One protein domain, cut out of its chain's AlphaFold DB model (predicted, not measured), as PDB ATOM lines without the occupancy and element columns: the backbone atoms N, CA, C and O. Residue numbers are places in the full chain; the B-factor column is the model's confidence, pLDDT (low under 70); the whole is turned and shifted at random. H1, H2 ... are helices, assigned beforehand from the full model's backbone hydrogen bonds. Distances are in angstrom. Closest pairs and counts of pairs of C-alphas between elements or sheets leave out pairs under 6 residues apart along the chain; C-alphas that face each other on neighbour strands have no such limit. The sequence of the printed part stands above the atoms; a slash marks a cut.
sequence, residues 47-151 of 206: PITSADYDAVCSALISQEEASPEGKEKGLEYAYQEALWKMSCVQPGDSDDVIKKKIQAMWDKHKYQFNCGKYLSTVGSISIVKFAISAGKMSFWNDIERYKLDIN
ATOM      1  N   PRO A  47     155.183 178.975 144.522       86.69
ATOM      2  CA  PRO A  47     155.276 177.756 143.736       86.69
ATOM      3  C   PRO A  47     154.985 178.057 142.260       86.69
ATOM      4  O   PRO A  47     154.079 178.830 141.947       86.69
ATOM      5  N   ILE A  48     155.746 177.426 141.365       92.38
ATOM      6  CA  ILE A  48     155.460 177.433 139.929       92.38
ATOM      7  C   ILE A  48     154.164 176.654 139.695       92.38
ATOM      8  O   ILE A  48     154.021 175.511 140.136       92.38
ATOM      9  N   THR A  49     153.227 177.277 138.993       94.19
ATOM     10  CA  THR A  49     151.891 176.748 138.711       94.19
ATOM     11  C   THR A  49     151.737 176.362 137.242       94.19
ATOM     12  O   THR A  49     152.566 176.709 136.401       94.19
ATOM     13  N   SER A  50     150.640 175.676 136.903       93.19
ATOM     14  CA  SER A  50     150.292 175.380 135.507       93.19
ATOM     15  C   SER A  50     150.181 176.638 134.641       93.19
ATOM     16  O   SER A  50     150.597 176.623 133.486       93.19
ATOM     17  N   ALA A  51     149.689 177.737 135.219       94.38
ATOM     18  CA  ALA A  51     149.577 179.020 134.538       94.38
ATOM     19  C   ALA A  51     150.944 179.596 134.140       94.38
ATOM     20  O   ALA A  51     151.046 180.254 133.108       94.38
ATOM     21  N   ASP A  52     152.000 179.333 134.918       95.56
ATOM     22  CA  ASP A  52     153.345 179.804 134.584       95.56
ATOM     23  C   ASP A  52     153.914 179.026 133.372       95.56
ATOM     24  O   ASP A  52     154.475 179.642 132.466       95.56
ATOM     25  N   TYR A  53     153.702 177.701 133.279       95.38
ATOM     26  CA  TYR A  53     154.100 176.925 132.086       95.38
ATOM     27  C   TYR A  53     153.323 177.357 130.839       95.38
ATOM     28  O   TYR A  53     153.902 177.523 129.764       95.38
ATOM     29  N   ASP A  54     152.015 177.564 130.996       93.69
ATOM     30  CA  ASP A  54     151.141 178.032 129.926       93.69
ATOM     31  C   ASP A  54     151.555 179.416 129.420       93.69
ATOM     32  O   ASP A  54     151.557 179.642 128.212       93.69
ATOM     33  N   ALA A  55     151.956 180.321 130.317       94.50
ATOM     34  CA  ALA A  55     152.462 181.637 129.945       94.50
ATOM     35  C   ALA A  55     153.724 181.534 129.075       94.50
ATOM     36  O   ALA A  55     153.810 182.211 128.052       94.50
ATOM     37  N   VAL A  56     154.663 180.640 129.413       96.19
ATOM     38  CA  VAL A  56     155.858 180.396 128.586       96.19
ATOM     39  C   VAL A  56     155.469 179.851 127.210       96.19
ATOM     40  O   VAL A  56     155.935 180.372 126.197       96.19
ATOM     41  N   CYS A  57     154.590 178.845 127.148       95.12
ATOM     42  CA  CYS A  57     154.117 178.292 125.875       95.12
ATOM     43  C   CYS A  57     153.411 179.347 125.010       95.12
ATOM     44  O   CYS A  57     153.668 179.435 123.808       95.12
ATOM     45  N   SER A  58     152.544 180.157 125.623       94.31
ATOM     46  CA  SER A  58     151.793 181.223 124.957       94.31
ATOM     47  C   SER A  58     152.716 182.306 124.398       94.31
ATOM     48  O   SER A  58     152.572 182.702 123.245       94.31
ATOM     49  N   ALA A  59     153.694 182.755 125.188       95.56
ATOM     50  CA  ALA A  59     154.663 183.759 124.760       95.56
ATOM     51  C   ALA A  59     155.599 183.227 123.659       95.56
ATOM     52  O   ALA A  59     155.982 183.954 122.742       95.56
ATOM     53  N   LEU A  60     155.943 181.935 123.707       95.31
ATOM     54  CA  LEU A  60     156.752 181.303 122.669       95.31
ATOM     55  C   LEU A  60     156.007 181.229 121.327       95.31
ATOM     56  O   LEU A  60     156.608 181.478 120.278       95.31
ATOM     57  N   ILE A  61     154.711 180.891 121.333       93.12
ATOM     58  CA  ILE A  61     153.933 180.841 120.089       93.12
ATOM     59  C   ILE A  61     153.705 182.236 119.509       93.12
ATOM     60  O   ILE A  61     153.919 182.413 118.304       93.12
ATOM     61  N   SER A  62     153.332 183.209 120.348       93.12
ATOM     62  CA  SER A  62     153.054 184.583 119.920       93.12
ATOM     63  C   SER A  62     154.304 185.321 119.444       93.12
ATOM     64  O   SER A  62     154.171 186.272 118.682       93.12
ATOM     65  N   GLN A  63     155.501 184.867 119.850       92.44
ATOM     66  CA  GLN A  63     156.765 185.589 119.651       92.44
ATOM     67  C   GLN A  63     156.683 187.031 120.155       92.44
ATOM     68  O   GLN A  63     157.269 187.936 119.569       92.44
ATOM     69  N   GLU A  64     155.938 187.225 121.242       94.69
ATOM     70  CA  GLU A  64     155.850 188.512 121.909       94.69
ATOM     71  C   GLU A  64     157.250 188.962 122.335       94.69
ATOM     72  O   GLU A  64     158.043 188.177 122.871       94.69
ATOM     73  N   GLU A  65     157.565 190.219 122.040       96.62
ATOM     74  CA  GLU A  65     158.835 190.821 122.423       96.62
ATOM     75  C   GLU A  65     158.929 190.942 123.945       96.62
ATOM     76  O   GLU A  65     157.922 191.072 124.639       96.62
ATOM     77  N   ALA A  66     160.151 190.925 124.467       96.69
ATOM     78  CA  ALA A  66     160.390 191.263 125.863       96.69
ATOM     79  C   ALA A  66     159.867 192.679 126.185       96.69
ATOM     80  O   ALA A  66     159.879 193.580 125.335       96.69
ATOM     81  N   SER A  67     159.442 192.885 127.432       96.56
ATOM     82  CA  SER A  67     159.128 194.200 127.981       96.56
ATOM     83  C   SER A  67     160.352 195.126 127.891       96.56
ATOM     84  O   SER A  67     161.485 194.656 127.724       96.56
ATOM     85  N   PRO A  68     160.176 196.455 128.014       96.75
ATOM     86  CA  PRO A  68     161.307 197.379 128.081       96.75
ATOM     87  C   PRO A  68     162.359 196.954 129.119       96.75
ATOM     88  O   PRO A  68     163.551 196.929 128.820       96.75
ATOM     89  N   GLU A  69     161.921 196.510 130.297       91.62
ATOM     90  CA  GLU A  69     162.794 196.043 131.376       91.62
ATOM     91  C   GLU A  69     163.502 194.719 131.052       91.62
ATOM     92  O   GLU A  69     164.607 194.479 131.545       91.62
ATOM     93  N   GLY A  70     162.889 193.822 130.272       92.62
ATOM     94  CA  GLY A  70     163.568 192.623 129.781       92.62
ATOM     95  C   GLY A  70     164.587 192.936 128.696       92.62
ATOM     96  O   GLY A  70     165.694 192.395 128.726       92.62
ATOM     97  N   LYS A  71     164.271 193.866 127.791       94.38
ATOM     98  CA  LYS A  71     165.200 194.332 126.750       94.38
ATOM     99  C   LYS A  71     166.453 194.965 127.343       94.38
ATOM    100  O   LYS A  71     167.556 194.647 126.906       94.38
ATOM    101  N   GLU A  72     166.312 195.770 128.396       92.19
ATOM    102  CA  GLU A  72     167.449 196.308 129.161       92.19
ATOM    103  C   GLU A  72     168.343 195.210 129.765       92.19
ATOM    104  O   GLU A  72     169.538 195.416 129.971       92.19
ATOM    105  N   LYS A  73     167.786 194.017 130.004       89.69
ATOM    106  CA  LYS A  73     168.503 192.830 130.498       89.69
ATOM    107  C   LYS A  73     169.017 191.921 129.375       89.69
ATOM    108  O   LYS A  73     169.492 190.820 129.650       89.69
ATOM    109  N   GLY A  74     168.928 192.360 128.119       91.19
ATOM    110  CA  GLY A  74     169.363 191.589 126.954       91.19
ATOM    111  C   GLY A  74     168.443 190.413 126.618       91.19
ATOM    112  O   GLY A  74     168.921 189.386 126.128       91.19
ATOM    113  N   LEU A  75     167.150 190.536 126.930       95.12
ATOM    114  CA  LEU A  75     166.110 189.609 126.494       95.12
ATOM    115  C   LEU A  75     165.409 190.154 125.252       95.12
ATOM    116  O   LEU A  75     165.128 191.343 125.143       95.12
ATOM    117  N   GLU A  76     165.116 189.261 124.321       96.44
ATOM    118  CA  GLU A  76     164.442 189.574 123.063       96.44
ATOM    119  C   GLU A  76     162.948 189.251 123.135       96.44
ATOM    120  O   GLU A  76     162.136 189.965 122.549       96.44
ATOM    121  N   TYR A  77     162.570 188.210 123.883       97.31
ATOM    122  CA  TYR A  77     161.216 187.658 123.879       97.31
ATOM    123  C   TYR A  77     160.614 187.523 125.280       97.31
ATOM    124  O   TYR A  77     161.294 187.145 126.235       97.31
ATOM    125  N   ALA A  78     159.297 187.700 125.384       97.00
ATOM    126  CA  ALA A  78     158.546 187.578 126.635       97.00
ATOM    127  C   ALA A  78     158.645 186.176 127.270       97.00
ATOM    128  O   ALA A  78     158.642 186.037 128.495       97.00
ATOM    129  N   TYR A  79     158.805 185.107 126.475       97.12
ATOM    130  CA  TYR A  79     159.001 183.765 127.044       97.12
ATOM    131  C   TYR A  79     160.318 183.665 127.829       97.12
ATOM    132  O   TYR A  79     160.395 182.905 128.794       97.12
ATOM    133  N   GLN A  80     161.346 184.436 127.454       96.88
ATOM    134  CA  GLN A  80     162.624 184.458 128.165       96.88
ATOM    135  C   GLN A  80     162.460 185.119 129.533       96.88
ATOM    136  O   GLN A  80     162.982 184.613 130.523       96.88
ATOM    137  N   GLU A  81     161.671 186.192 129.616       95.75
ATOM    138  CA  GLU A  81     161.320 186.825 130.890       95.75
ATOM    139  C   GLU A  81     160.552 185.873 131.797       95.75
ATOM    140  O   GLU A  81     160.846 185.771 132.989       95.75
ATOM    141  N   ALA A  82     159.588 185.144 131.233       95.75
ATOM    142  CA  ALA A  82     158.834 184.146 131.968       95.75
ATOM    143  C   ALA A  82     159.761 183.038 132.502       95.75
ATOM    144  O   ALA A  82     159.694 182.718 133.689       95.75
ATOM    145  N   LEU A  83     160.704 182.536 131.692       95.56
ATOM    146  CA  LEU A  83     161.725 181.585 132.147       95.56
ATOM    147  C   LEU A  83     162.616 182.166 133.253       95.56
ATOM    148  O   LEU A  83     162.872 181.487 134.250       95.56
ATOM    149  N   TRP A  84     163.067 183.414 133.117       95.25
ATOM    150  CA  TRP A  84     163.880 184.098 134.128       95.25
ATOM    151  C   TRP A  84     163.128 184.254 135.446       95.25
ATOM    152  O   TRP A  84     163.667 183.944 136.508       95.25
ATOM    153  N   LYS A  85     161.860 184.664 135.375       93.62
ATOM    154  CA  LYS A  85     160.970 184.810 136.526       93.62
ATOM    155  C   LYS A  85     160.730 183.473 137.223       93.62
ATOM    156  O   LYS A  85     160.867 183.399 138.439       93.62
ATOM    157  N   MET A  86     160.430 182.416 136.465       94.12
ATOM    158  CA  MET A  86     160.269 181.055 136.997       94.12
ATOM    159  C   MET A  86     161.555 180.524 137.634       94.12
ATOM    160  O   MET A  86     161.503 179.742 138.576       94.12
ATOM    161  N   SER A  87     162.710 180.964 137.138       94.00
ATOM    162  CA  SER A  87     164.026 180.574 137.652       94.00
ATOM    163  C   SER A  87     164.524 181.477 138.787       94.00
ATOM    164  O   SER A  87     165.629 181.279 139.288       94.00
ATOM    165  N   CYS A  88     163.743 182.485 139.188       92.06
ATOM    166  CA  CYS A  88     164.128 183.501 140.169       92.06
ATOM    167  C   CYS A  88     165.468 184.174 139.869       92.06
ATOM    168  O   CYS A  88     166.308 184.374 140.756       92.06
ATOM    169  N   VAL A  89     165.676 184.517 138.601       92.75
ATOM    170  CA  VAL A  89     166.767 185.398 138.194       92.75
ATOM    171  C   VAL A  89     166.525 186.784 138.789       92.75
ATOM    172  O   VAL A  89     165.435 187.341 138.665       92.75
ATOM    173  N   GLN A  90     167.542 187.324 139.451       89.88
ATOM    174  CA  GLN A  90     167.496 188.615 140.127       89.88
ATOM    175  C   GLN A  90     168.318 189.657 139.363       89.88
ATOM    176  O   GLN A  90     169.308 189.307 138.713       89.88
ATOM    177  N   PRO A  91     167.955 190.949 139.456       84.81
ATOM    178  CA  PRO A  91     168.813 192.021 138.970       84.81
ATOM    179  C   PRO A  91     170.217 191.913 139.582       84.81
ATOM    180  O   PRO A  91     170.365 191.798 140.797       84.81
ATOM    181  N   GLY A  92     171.246 191.948 138.734       86.44
ATOM    182  CA  GLY A  92     172.644 191.834 139.157       86.44
ATOM    183  C   GLY A  92     173.179 190.404 139.278       86.44
ATOM    184  O   GLY A  92     174.367 190.241 139.561       86.44
ATOM    185  N   ASP A  93     172.364 189.369 139.034       91.75
ATOM    186  CA  ASP A  93     172.899 188.020 138.843       91.75
ATOM    187  C   ASP A  93     173.880 188.018 137.658       91.75
ATOM    188  O   ASP A  93     173.566 188.488 136.567       91.75
ATOM    189  N   SER A  94     175.071 187.451 137.856       94.00
ATOM    190  CA  SER A  94     176.012 187.203 136.757       94.00
ATOM    191  C   SER A  94     175.466 186.140 135.796       94.00
ATOM    192  O   SER A  94     174.776 185.225 136.252       94.00
ATOM    193  N   ASP A  95     175.891 186.150 134.532       93.06
ATOM    194  CA  ASP A  95     175.484 185.166 133.513       93.06
ATOM    195  C   ASP A  95     175.586 183.700 133.973       93.06
ATOM    196  O   ASP A  95     174.680 182.900 133.734       93.06
ATOM    197  N   ASP A  96     176.649 183.341 134.700       94.88
ATOM    198  CA  ASP A  96     176.834 181.988 135.240       94.88
ATOM    199  C   ASP A  96     175.790 181.612 136.303       94.88
ATOM    200  O   ASP A  96     175.389 180.450 136.411       94.88
ATOM    201  N   VAL A  97     175.348 182.583 137.106       94.75
ATOM    202  CA  VAL A  97     174.298 182.393 138.118       94.75
ATOM    203  C   VAL A  97     172.941 182.271 137.436       94.75
ATOM    204  O   VAL A  97     172.205 181.335 137.748       94.75
ATOM    205  N   ILE A  98     172.651 183.145 136.467       94.75
ATOM    206  CA  ILE A  98     171.434 183.089 135.643       94.75
ATOM    207  C   ILE A  98     171.307 181.707 135.007       94.75
ATOM    208  O   ILE A  98     170.299 181.022 135.169       94.75
ATOM    209  N   LYS A  99     172.376 181.255 134.349       96.06
ATOM    210  CA  LYS A  99     172.438 179.944 133.713       96.06
ATOM    211  C   LYS A  99     172.129 178.807 134.682       96.06
ATOM    212  O   LYS A  99     171.270 177.986 134.383       96.06
ATOM    213  N   LYS A 100     172.785 178.769 135.846       95.56
ATOM    214  CA  LYS A 100     172.561 177.712 136.848       95.56
ATOM    215  C   LYS A 100     171.132 177.702 137.378       95.56
ATOM    216  O   LYS A 100     170.567 176.629 137.560       95.56
ATOM    217  N   LYS A 101     170.541 178.879 137.600       94.88
ATOM    218  CA  LYS A 101     169.145 179.012 138.032       94.88
ATOM    219  C   LYS A 101     168.176 178.460 136.990       94.88
ATOM    220  O   LYS A 101     167.303 177.665 137.333       94.88
ATOM    221  N   ILE A 102     168.370 178.820 135.720       96.25
ATOM    222  CA  ILE A 102     167.529 178.327 134.623       96.25
ATOM    223  C   ILE A 102     167.704 176.819 134.440       96.25
ATOM    224  O   ILE A 102     166.712 176.117 134.288       96.25
ATOM    225  N   GLN A 103     168.931 176.298 134.520       96.44
ATOM    226  CA  GLN A 103     169.183 174.855 134.468       96.44
ATOM    227  C   GLN A 103     168.473 174.104 135.602       96.44
ATOM    228  O   GLN A 103     167.790 173.120 135.340       96.44
ATOM    229  N   ALA A 104     168.570 174.592 136.842       95.00
ATOM    230  CA  ALA A 104     167.912 173.969 137.990       95.00
ATOM    231  C   ALA A 104     166.380 173.976 137.857       95.00
ATOM    232  O   ALA A 104     165.726 172.961 138.106       95.00
ATOM    233  N   MET A 105     165.801 175.102 137.420       95.19
ATOM    234  CA  MET A 105     164.370 175.196 137.121       95.19
ATOM    235  C   MET A 105     163.986 174.213 136.011       95.19
ATOM    236  O   MET A 105     163.053 173.428 136.179       95.19
ATOM    237  N   TRP A 106     164.744 174.199 134.915       96.56
ATOM    238  CA  TRP A 106     164.509 173.323 133.776       96.56
ATOM    239  C   TRP A 106     164.538 171.848 134.171       96.56
ATOM    240  O   TRP A 106     163.592 171.124 133.886       96.56
ATOM    241  N   ASP A 107     165.563 171.388 134.882       95.31
ATOM    242  CA  ASP A 107     165.676 169.976 135.252       95.31
ATOM    243  C   ASP A 107     164.532 169.495 136.142       95.31
ATOM    244  O   ASP A 107     164.084 168.352 136.012       95.31
ATOM    245  N   LYS A 108     164.012 170.381 136.993       94.38
ATOM    246  CA  LYS A 108     162.871 170.095 137.861       94.38
ATOM    247  C   LYS A 108     161.526 170.146 137.128       94.38
ATOM    248  O   LYS A 108     160.606 169.422 137.512       94.38
ATOM    249  N   HIS A 109     161.406 170.994 136.104       95.06
ATOM    250  CA  HIS A 109     160.118 171.376 135.515       95.06
ATOM    251  C   HIS A 109     159.960 171.093 134.005       95.06
ATOM    252  O   HIS A 109     158.906 171.371 133.432       95.06
ATOM    253  N   LYS A 110     160.969 170.521 133.332       94.25
ATOM    254  CA  LYS A 110     160.971 170.300 131.870       94.25
ATOM    255  C   LYS A 110     159.794 169.473 131.351       94.25
ATOM    256  O   LYS A 110     159.324 169.715 130.244       94.25
ATOM    257  N   TYR A 111     159.280 168.536 132.147       94.12
ATOM    258  CA  TYR A 111     158.167 167.663 131.752       94.12
ATOM    259  C   TYR A 111     156.791 168.336 131.848       94.12
ATOM    260  O   TYR A 111     155.817 167.832 131.289       94.12
ATOM    261  N   GLN A 112     156.705 169.458 132.561       95.06
ATOM    262  CA  GLN A 112     155.475 170.206 132.796       95.06
ATOM    263  C   GLN A 112     155.218 171.258 131.708       95.06
ATOM    264  O   GLN A 112     154.080 171.693 131.537       95.06
ATOM    265  N   PHE A 113     156.242 171.634 130.936       94.12
ATOM    266  CA  PHE A 113     156.102 172.526 129.786       94.12
ATOM    267  C   PHE A 113     155.455 171.808 128.598       94.12
ATOM    268  O   PHE A 113     156.139 171.311 127.700       94.12
ATOM    269  N   ASN A 114     154.126 171.764 128.594       92.12
ATOM    270  CA  ASN A 114     153.329 171.092 127.577       92.12
ATOM    271  C   ASN A 114     152.613 172.102 126.677       92.12
ATOM    272  O   ASN A 114     151.565 172.644 127.027       92.12
ATOM    273  N   CYS A 115     153.179 172.345 125.498       90.44
ATOM    274  CA  CYS A 115     152.667 173.355 124.571       90.44
ATOM    275  C   CYS A 115     151.809 172.754 123.446       90.44
ATOM    276  O   CYS A 115     151.400 173.473 122.537       90.44
ATOM    277  N   GLY A 116     151.507 171.450 123.497       82.75
ATOM    278  CA  GLY A 116     150.777 170.746 122.435       82.75
ATOM    279  C   GLY A 116     149.406 171.348 122.117       82.75
ATOM    280  O   GLY A 116     149.019 171.424 120.960       82.75
ATOM    281  N   LYS A 117     148.709 171.901 123.121       85.12
ATOM    282  CA  LYS A 117     147.386 172.531 122.942       85.12
ATOM    283  C   LYS A 117     147.361 173.695 121.942       85.12
ATOM    284  O   LYS A 117     146.290 174.061 121.469       85.12
ATOM    285  N   TYR A 118     148.519 174.280 121.633       83.81
ATOM    286  CA  TYR A 118     148.647 175.385 120.686       83.81
ATOM    287  C   TYR A 118     148.857 174.924 119.230       83.81
ATOM    288  O   TYR A 118     148.833 175.757 118.328       83.81
ATOM    289  N   LEU A 119     149.030 173.620 118.976       80.75
ATOM    290  CA  LEU A 119     149.025 173.034 117.633       80.75
ATOM    291  C   LEU A 119     147.887 172.017 117.536       80.75
ATOM    292  O   LEU A 119     147.916 170.973 118.169       80.75
ATOM    293  N   SER A 120     146.897 172.275 116.684       68.81
ATOM    294  CA  SER A 120     145.756 171.362 116.505       68.81
ATOM    295  C   SER A 120     146.139 169.987 115.937       68.81
ATOM    296  O   SER A 120     145.356 169.044 116.017       68.81
ATOM    297  N   THR A 121     147.328 169.867 115.344       67.00
ATOM    298  CA  THR A 121     147.780 168.695 114.582       67.00
ATOM    299  C   THR A 121     148.824 167.848 115.298       67.00
ATOM    300  O   THR A 121     149.126 166.746 114.838       67.00
ATOM    301  N   VAL A 122     149.384 168.343 116.400       65.56
ATOM    302  CA  VAL A 122     150.458 167.682 117.139       65.56
ATOM    303  C   VAL A 122     149.942 167.546 118.557       65.56
ATOM    304  O   VAL A 122     149.544 168.538 119.151       65.56
ATOM    305  N   GLY A 123     149.830 166.314 119.052       76.50
ATOM    306  CA  GLY A 123     149.230 166.041 120.355       76.50
ATOM    307  C   GLY A 123     149.975 166.702 121.520       76.50
ATOM    308  O   GLY A 123     150.752 167.641 121.379       76.50
ATOM    309  N   SER A 124     149.754 166.183 122.718       82.75
ATOM    310  CA  SER A 124     150.440 166.657 123.915       82.75
ATOM    311  C   SER A 124     151.963 166.460 123.790       82.75
ATOM    312  O   SER A 124     152.441 165.333 123.835       82.75
ATOM    313  N   ILE A 125     152.722 167.542 123.591       89.88
ATOM    314  CA  ILE A 125     154.178 167.504 123.388       89.88
ATOM    315  C   ILE A 125     154.884 168.537 124.265       89.88
ATOM    316  O   ILE A 125     154.358 169.621 124.540       89.88
ATOM    317  N   SER A 126     156.112 168.213 124.662       94.38
ATOM    318  CA  SER A 126     157.015 169.139 125.343       94.38
ATOM    319  C   SER A 126     157.303 170.398 124.521       94.38
ATOM    320  O   SER A 126     157.312 170.385 123.286       94.38
ATOM    321  N   ILE A 127     157.620 171.491 125.219       95.44
ATOM    322  CA  ILE A 127     157.975 172.783 124.618       95.44
ATOM    323  C   ILE A 127     159.116 172.696 123.599       95.44
ATOM    324  O   ILE A 127     159.089 173.405 122.600       95.44
ATOM    325  N   VAL A 128     160.089 171.798 123.796       95.44
ATOM    326  CA  VAL A 128     161.213 171.632 122.859       95.44
ATOM    327  C   VAL A 128     160.723 171.085 121.517       95.44
ATOM    328  O   VAL A 128     161.038 171.643 120.467       95.44
ATOM    329  N   LYS A 129     159.904 170.025 121.542       95.12
ATOM    330  CA  LYS A 129     159.294 169.445 120.335       95.12
ATOM    331  C   LYS A 129     158.364 170.449 119.660       95.12
ATOM    332  O   LYS A 129     158.422 170.623 118.444       95.12
ATOM    333  N   PHE A 130     157.569 171.160 120.462       94.12
ATOM    334  CA  PHE A 130     156.691 172.225 119.987       94.12
ATOM    335  C   PHE A 130     157.469 173.325 119.258       94.12
ATOM    336  O   PHE A 130     157.102 173.682 118.140       94.12
ATOM    337  N   ALA A 131     158.558 173.830 119.846       94.38
ATOM    338  CA  ALA A 131     159.366 174.896 119.261       94.38
ATOM    339  C   ALA A 131     159.891 174.504 117.873       94.38
ATOM    340  O   ALA A 131     159.831 175.306 116.943       94.38
ATOM    341  N   ILE A 132     160.332 173.255 117.707       93.12
ATOM    342  CA  ILE A 132     160.806 172.735 116.418       93.12
ATOM    343  C   ILE A 132     159.660 172.669 115.404       93.12
ATOM    344  O   ILE A 132     159.793 173.174 114.289       93.12
ATOM    345  N   SER A 133     158.515 172.093 115.780       91.69
ATOM    346  CA  SER A 133     157.358 172.006 114.880       91.69
ATOM    347  C   SER A 133     156.833 173.372 114.457       91.69
ATOM    348  O   SER A 133     156.505 173.566 113.287       91.69
ATOM    349  N   ALA A 134     156.813 174.328 115.385       90.81
ATOM    350  CA  ALA A 134     156.378 175.699 115.154       90.81
ATOM    351  C   ALA A 134     157.457 176.593 114.507       90.81
ATOM    352  O   ALA A 134     157.207 177.780 114.295       90.81
ATOM    353  N   GLY A 135     158.653 176.065 114.206       90.81
ATOM    354  CA  GLY A 135     159.746 176.821 113.582       90.81
ATOM    355  C   GLY A 135     160.343 177.924 114.469       90.81
ATOM    356  O   GLY A 135     160.929 178.879 113.965       90.81
ATOM    357  N   LYS A 136     160.195 177.825 115.793       92.75
ATOM    358  CA  LYS A 136     160.644 178.825 116.775       92.75
ATOM    359  C   LYS A 136     162.114 178.600 117.139       92.75
ATOM    360  O   LYS A 136     162.449 178.200 118.251       92.75
ATOM    361  N   MET A 137     163.002 178.863 116.180       87.19
ATOM    362  CA  MET A 137     164.447 178.625 116.319       87.19
ATOM    363  C   MET A 137     165.124 179.492 117.391       87.19
ATOM    364  O   MET A 137     166.167 179.102 117.905       87.19
ATOM    365  N   SER A 138     164.543 180.630 117.783       91.31
ATOM    366  CA  SER A 138     165.093 181.448 118.874       91.31
ATOM    367  C   SER A 138     165.133 180.689 120.204       91.31
ATOM    368  O   SER A 138     166.132 180.758 120.912       91.31
ATOM    369  N   PHE A 139     164.123 179.861 120.486       94.44
ATOM    370  CA  PHE A 139     164.104 179.019 121.685       94.44
ATOM    371  C   PHE A 139     165.259 178.013 121.706       94.44
ATOM    372  O   PHE A 139     165.794 177.672 122.760       94.44
ATOM    373  N   TRP A 140     165.683 177.553 120.527       90.25
ATOM    374  CA  TRP A 140     166.835 176.673 120.408       90.25
ATOM    375  C   TRP A 140     168.141 177.377 120.810       90.25
ATOM    376  O   TRP A 140     168.971 176.788 121.506       90.25
ATOM    377  N   ASN A 141     168.300 178.655 120.456       91.75
ATOM    378  CA  ASN A 141     169.455 179.442 120.892       91.75
ATOM    379  C   ASN A 141     169.521 179.538 122.423       91.75
ATOM    380  O   ASN A 141     170.609 179.450 122.991       91.75
ATOM    381  N   ASP A 142     168.375 179.637 123.101       94.94
ATOM    382  CA  ASP A 142     168.323 179.672 124.565       94.94
ATOM    383  C   ASP A 142     168.631 178.323 125.214       94.94
ATOM    384  O   ASP A 142     169.351 178.275 126.216       94.94
ATOM    385  N   ILE A 143     168.171 177.215 124.620       95.06
ATOM    386  CA  ILE A 143     168.577 175.867 125.042       95.06
ATOM    387  C   ILE A 143     170.106 175.754 125.033       95.06
ATOM    388  O   ILE A 143     170.698 175.266 126.000       95.06
ATOM    389  N   GLU A 144     170.769 176.243 123.982       93.31
ATOM    390  CA  GLU A 144     172.231 176.213 123.895       93.31
ATOM    391  C   GLU A 144     172.903 177.186 124.865       93.31
ATOM    392  O   GLU A 144     173.829 176.797 125.591       93.31
ATOM    393  N   ARG A 145     172.418 178.433 124.924       94.31
ATOM    394  CA  ARG A 145     172.921 179.487 125.815       94.31
ATOM    395  C   ARG A 145     172.949 178.996 127.256       94.31
ATOM    396  O   ARG A 145     173.988 179.051 127.929       94.31
ATOM    397  N   TYR A 146     171.833 178.436 127.712       96.06
ATOM    398  CA  TYR A 146     171.683 177.959 129.078       96.06
ATOM    399  C   TYR A 146     172.123 176.506 129.274       96.06
ATOM    400  O   TYR A 146     172.204 176.067 130.415       96.06
ATOM    401  N   LYS A 147     172.531 175.791 128.213       95.75
ATOM    402  CA  LYS A 147     172.885 174.357 128.252       95.75
ATOM    403  C   LYS A 147     171.787 173.542 128.943       95.75
ATOM    404  O   LYS A 147     172.055 172.851 129.929       95.75
ATOM    405  N   LEU A 148     170.557 173.697 128.464       96.31
ATOM    406  CA  LEU A 148     169.405 172.960 128.972       96.31
ATOM    407  C   LEU A 148     169.452 171.521 128.462       96.31
ATOM    408  O   LEU A 148     169.788 171.275 127.303       96.31
ATOM    409  N   ASP A 149     169.125 170.566 129.330       95.56
ATOM    410  CA  ASP A 149     169.069 169.163 128.941       95.56
ATOM    411  C   ASP A 149     167.898 168.911 127.982       95.56
ATOM    412  O   ASP A 149     166.736 169.153 128.315       95.56
ATOM    413  N   ILE A 150     168.220 168.393 126.798       95.00
ATOM    414  CA  ILE A 150     167.259 167.975 125.769       95.00
ATOM    415  C   ILE A 150     167.204 166.457 125.583       95.00
ATOM    416  O   ILE A 150     166.408 165.955 124.791       95.00
ATOM    417  N   ASN A 151     168.048 165.719 126.303       96.38
ATOM    418  CA  ASN A 151     168.172 164.269 126.242       96.38
ATOM    419  C   ASN A 151     167.251 163.602 127.270       96.38
ATOM    420  O   ASN A 151     167.658 162.717 128.019       96.38
TER     421      ASN A 151
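AT A GLANCE: This is residues 47 to 151 of the 206 residues of an uncharacterized protein of Chitinophagaceae bacterium (UniProt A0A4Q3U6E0). Two pairs of helices, H1 beside H3 running opposite ways and the hairpin of H5 and H6, are joined by the longest helix, H4, which crosses H3 and H6. Little H2 lies off near H3, and the long link from H4 to H5 reaches away to one end of the domain. The printed part has 105 residues with six named helices, H1 to H6 in chain order, and no named strand: an all-helix domain, its packing mostly crossed. It is compact, with a radius of gyration of the C-alphas of 13.0 A, yet elongated, spanning 42 by 27 by 26 A.

HOW THE PARTS SIT: Start at H1, residues 50 to 62, which touches H3, residues 78 to 86, at a shallow tilt of 22 degrees, opposite ways; their closest C-alphas, Val 56 and Tyr 79, are 4.9 A apart. Near H3 look for H2, residues 68 to 71, close but not clearly touching: C-alphas 70 and 81 are the closest, 6.3 A apart. H4, residues 95 to 109, touches H3 about perpendicular, at 82 degrees, closest at C-alphas 84 and 102, 6.8 A. With residues 99 to 103 alone H4 touches H6, residues 137 to 146, at 71 degrees, only just about perpendicular; C-alphas 99 and 146 are closest, 5.1 A. H5, residues 127 to 133, forms a helical hairpin with H6, opposite ways at 36 degrees, only just steep; C-alphas 131 and 139 are closest, 6.7 A. Every O i to N i+4 pair is within hydrogen-bond range in H1, H3, H4, H5 and H6; H2 is too short for one.

IN THESE COORDINATES: Find C-alpha 50 at (150.292, 175.380, 135.507); H1 runs 18.3 A from there. H2 spans 5.1 A, H3 12.4 A, H4 20.7 A and H5 9.8 A. H6 runs 14.7 A to C-alpha 146 at (171.683, 177.959, 129.078).

THE WHOLE: The C-alphas farthest apart, Gly 92 and Thr 121, are 41.9 A apart. The printed part has no cut. The long link is residues 110 to 126; within it, residues 120 to 122 are under pLDDT 70.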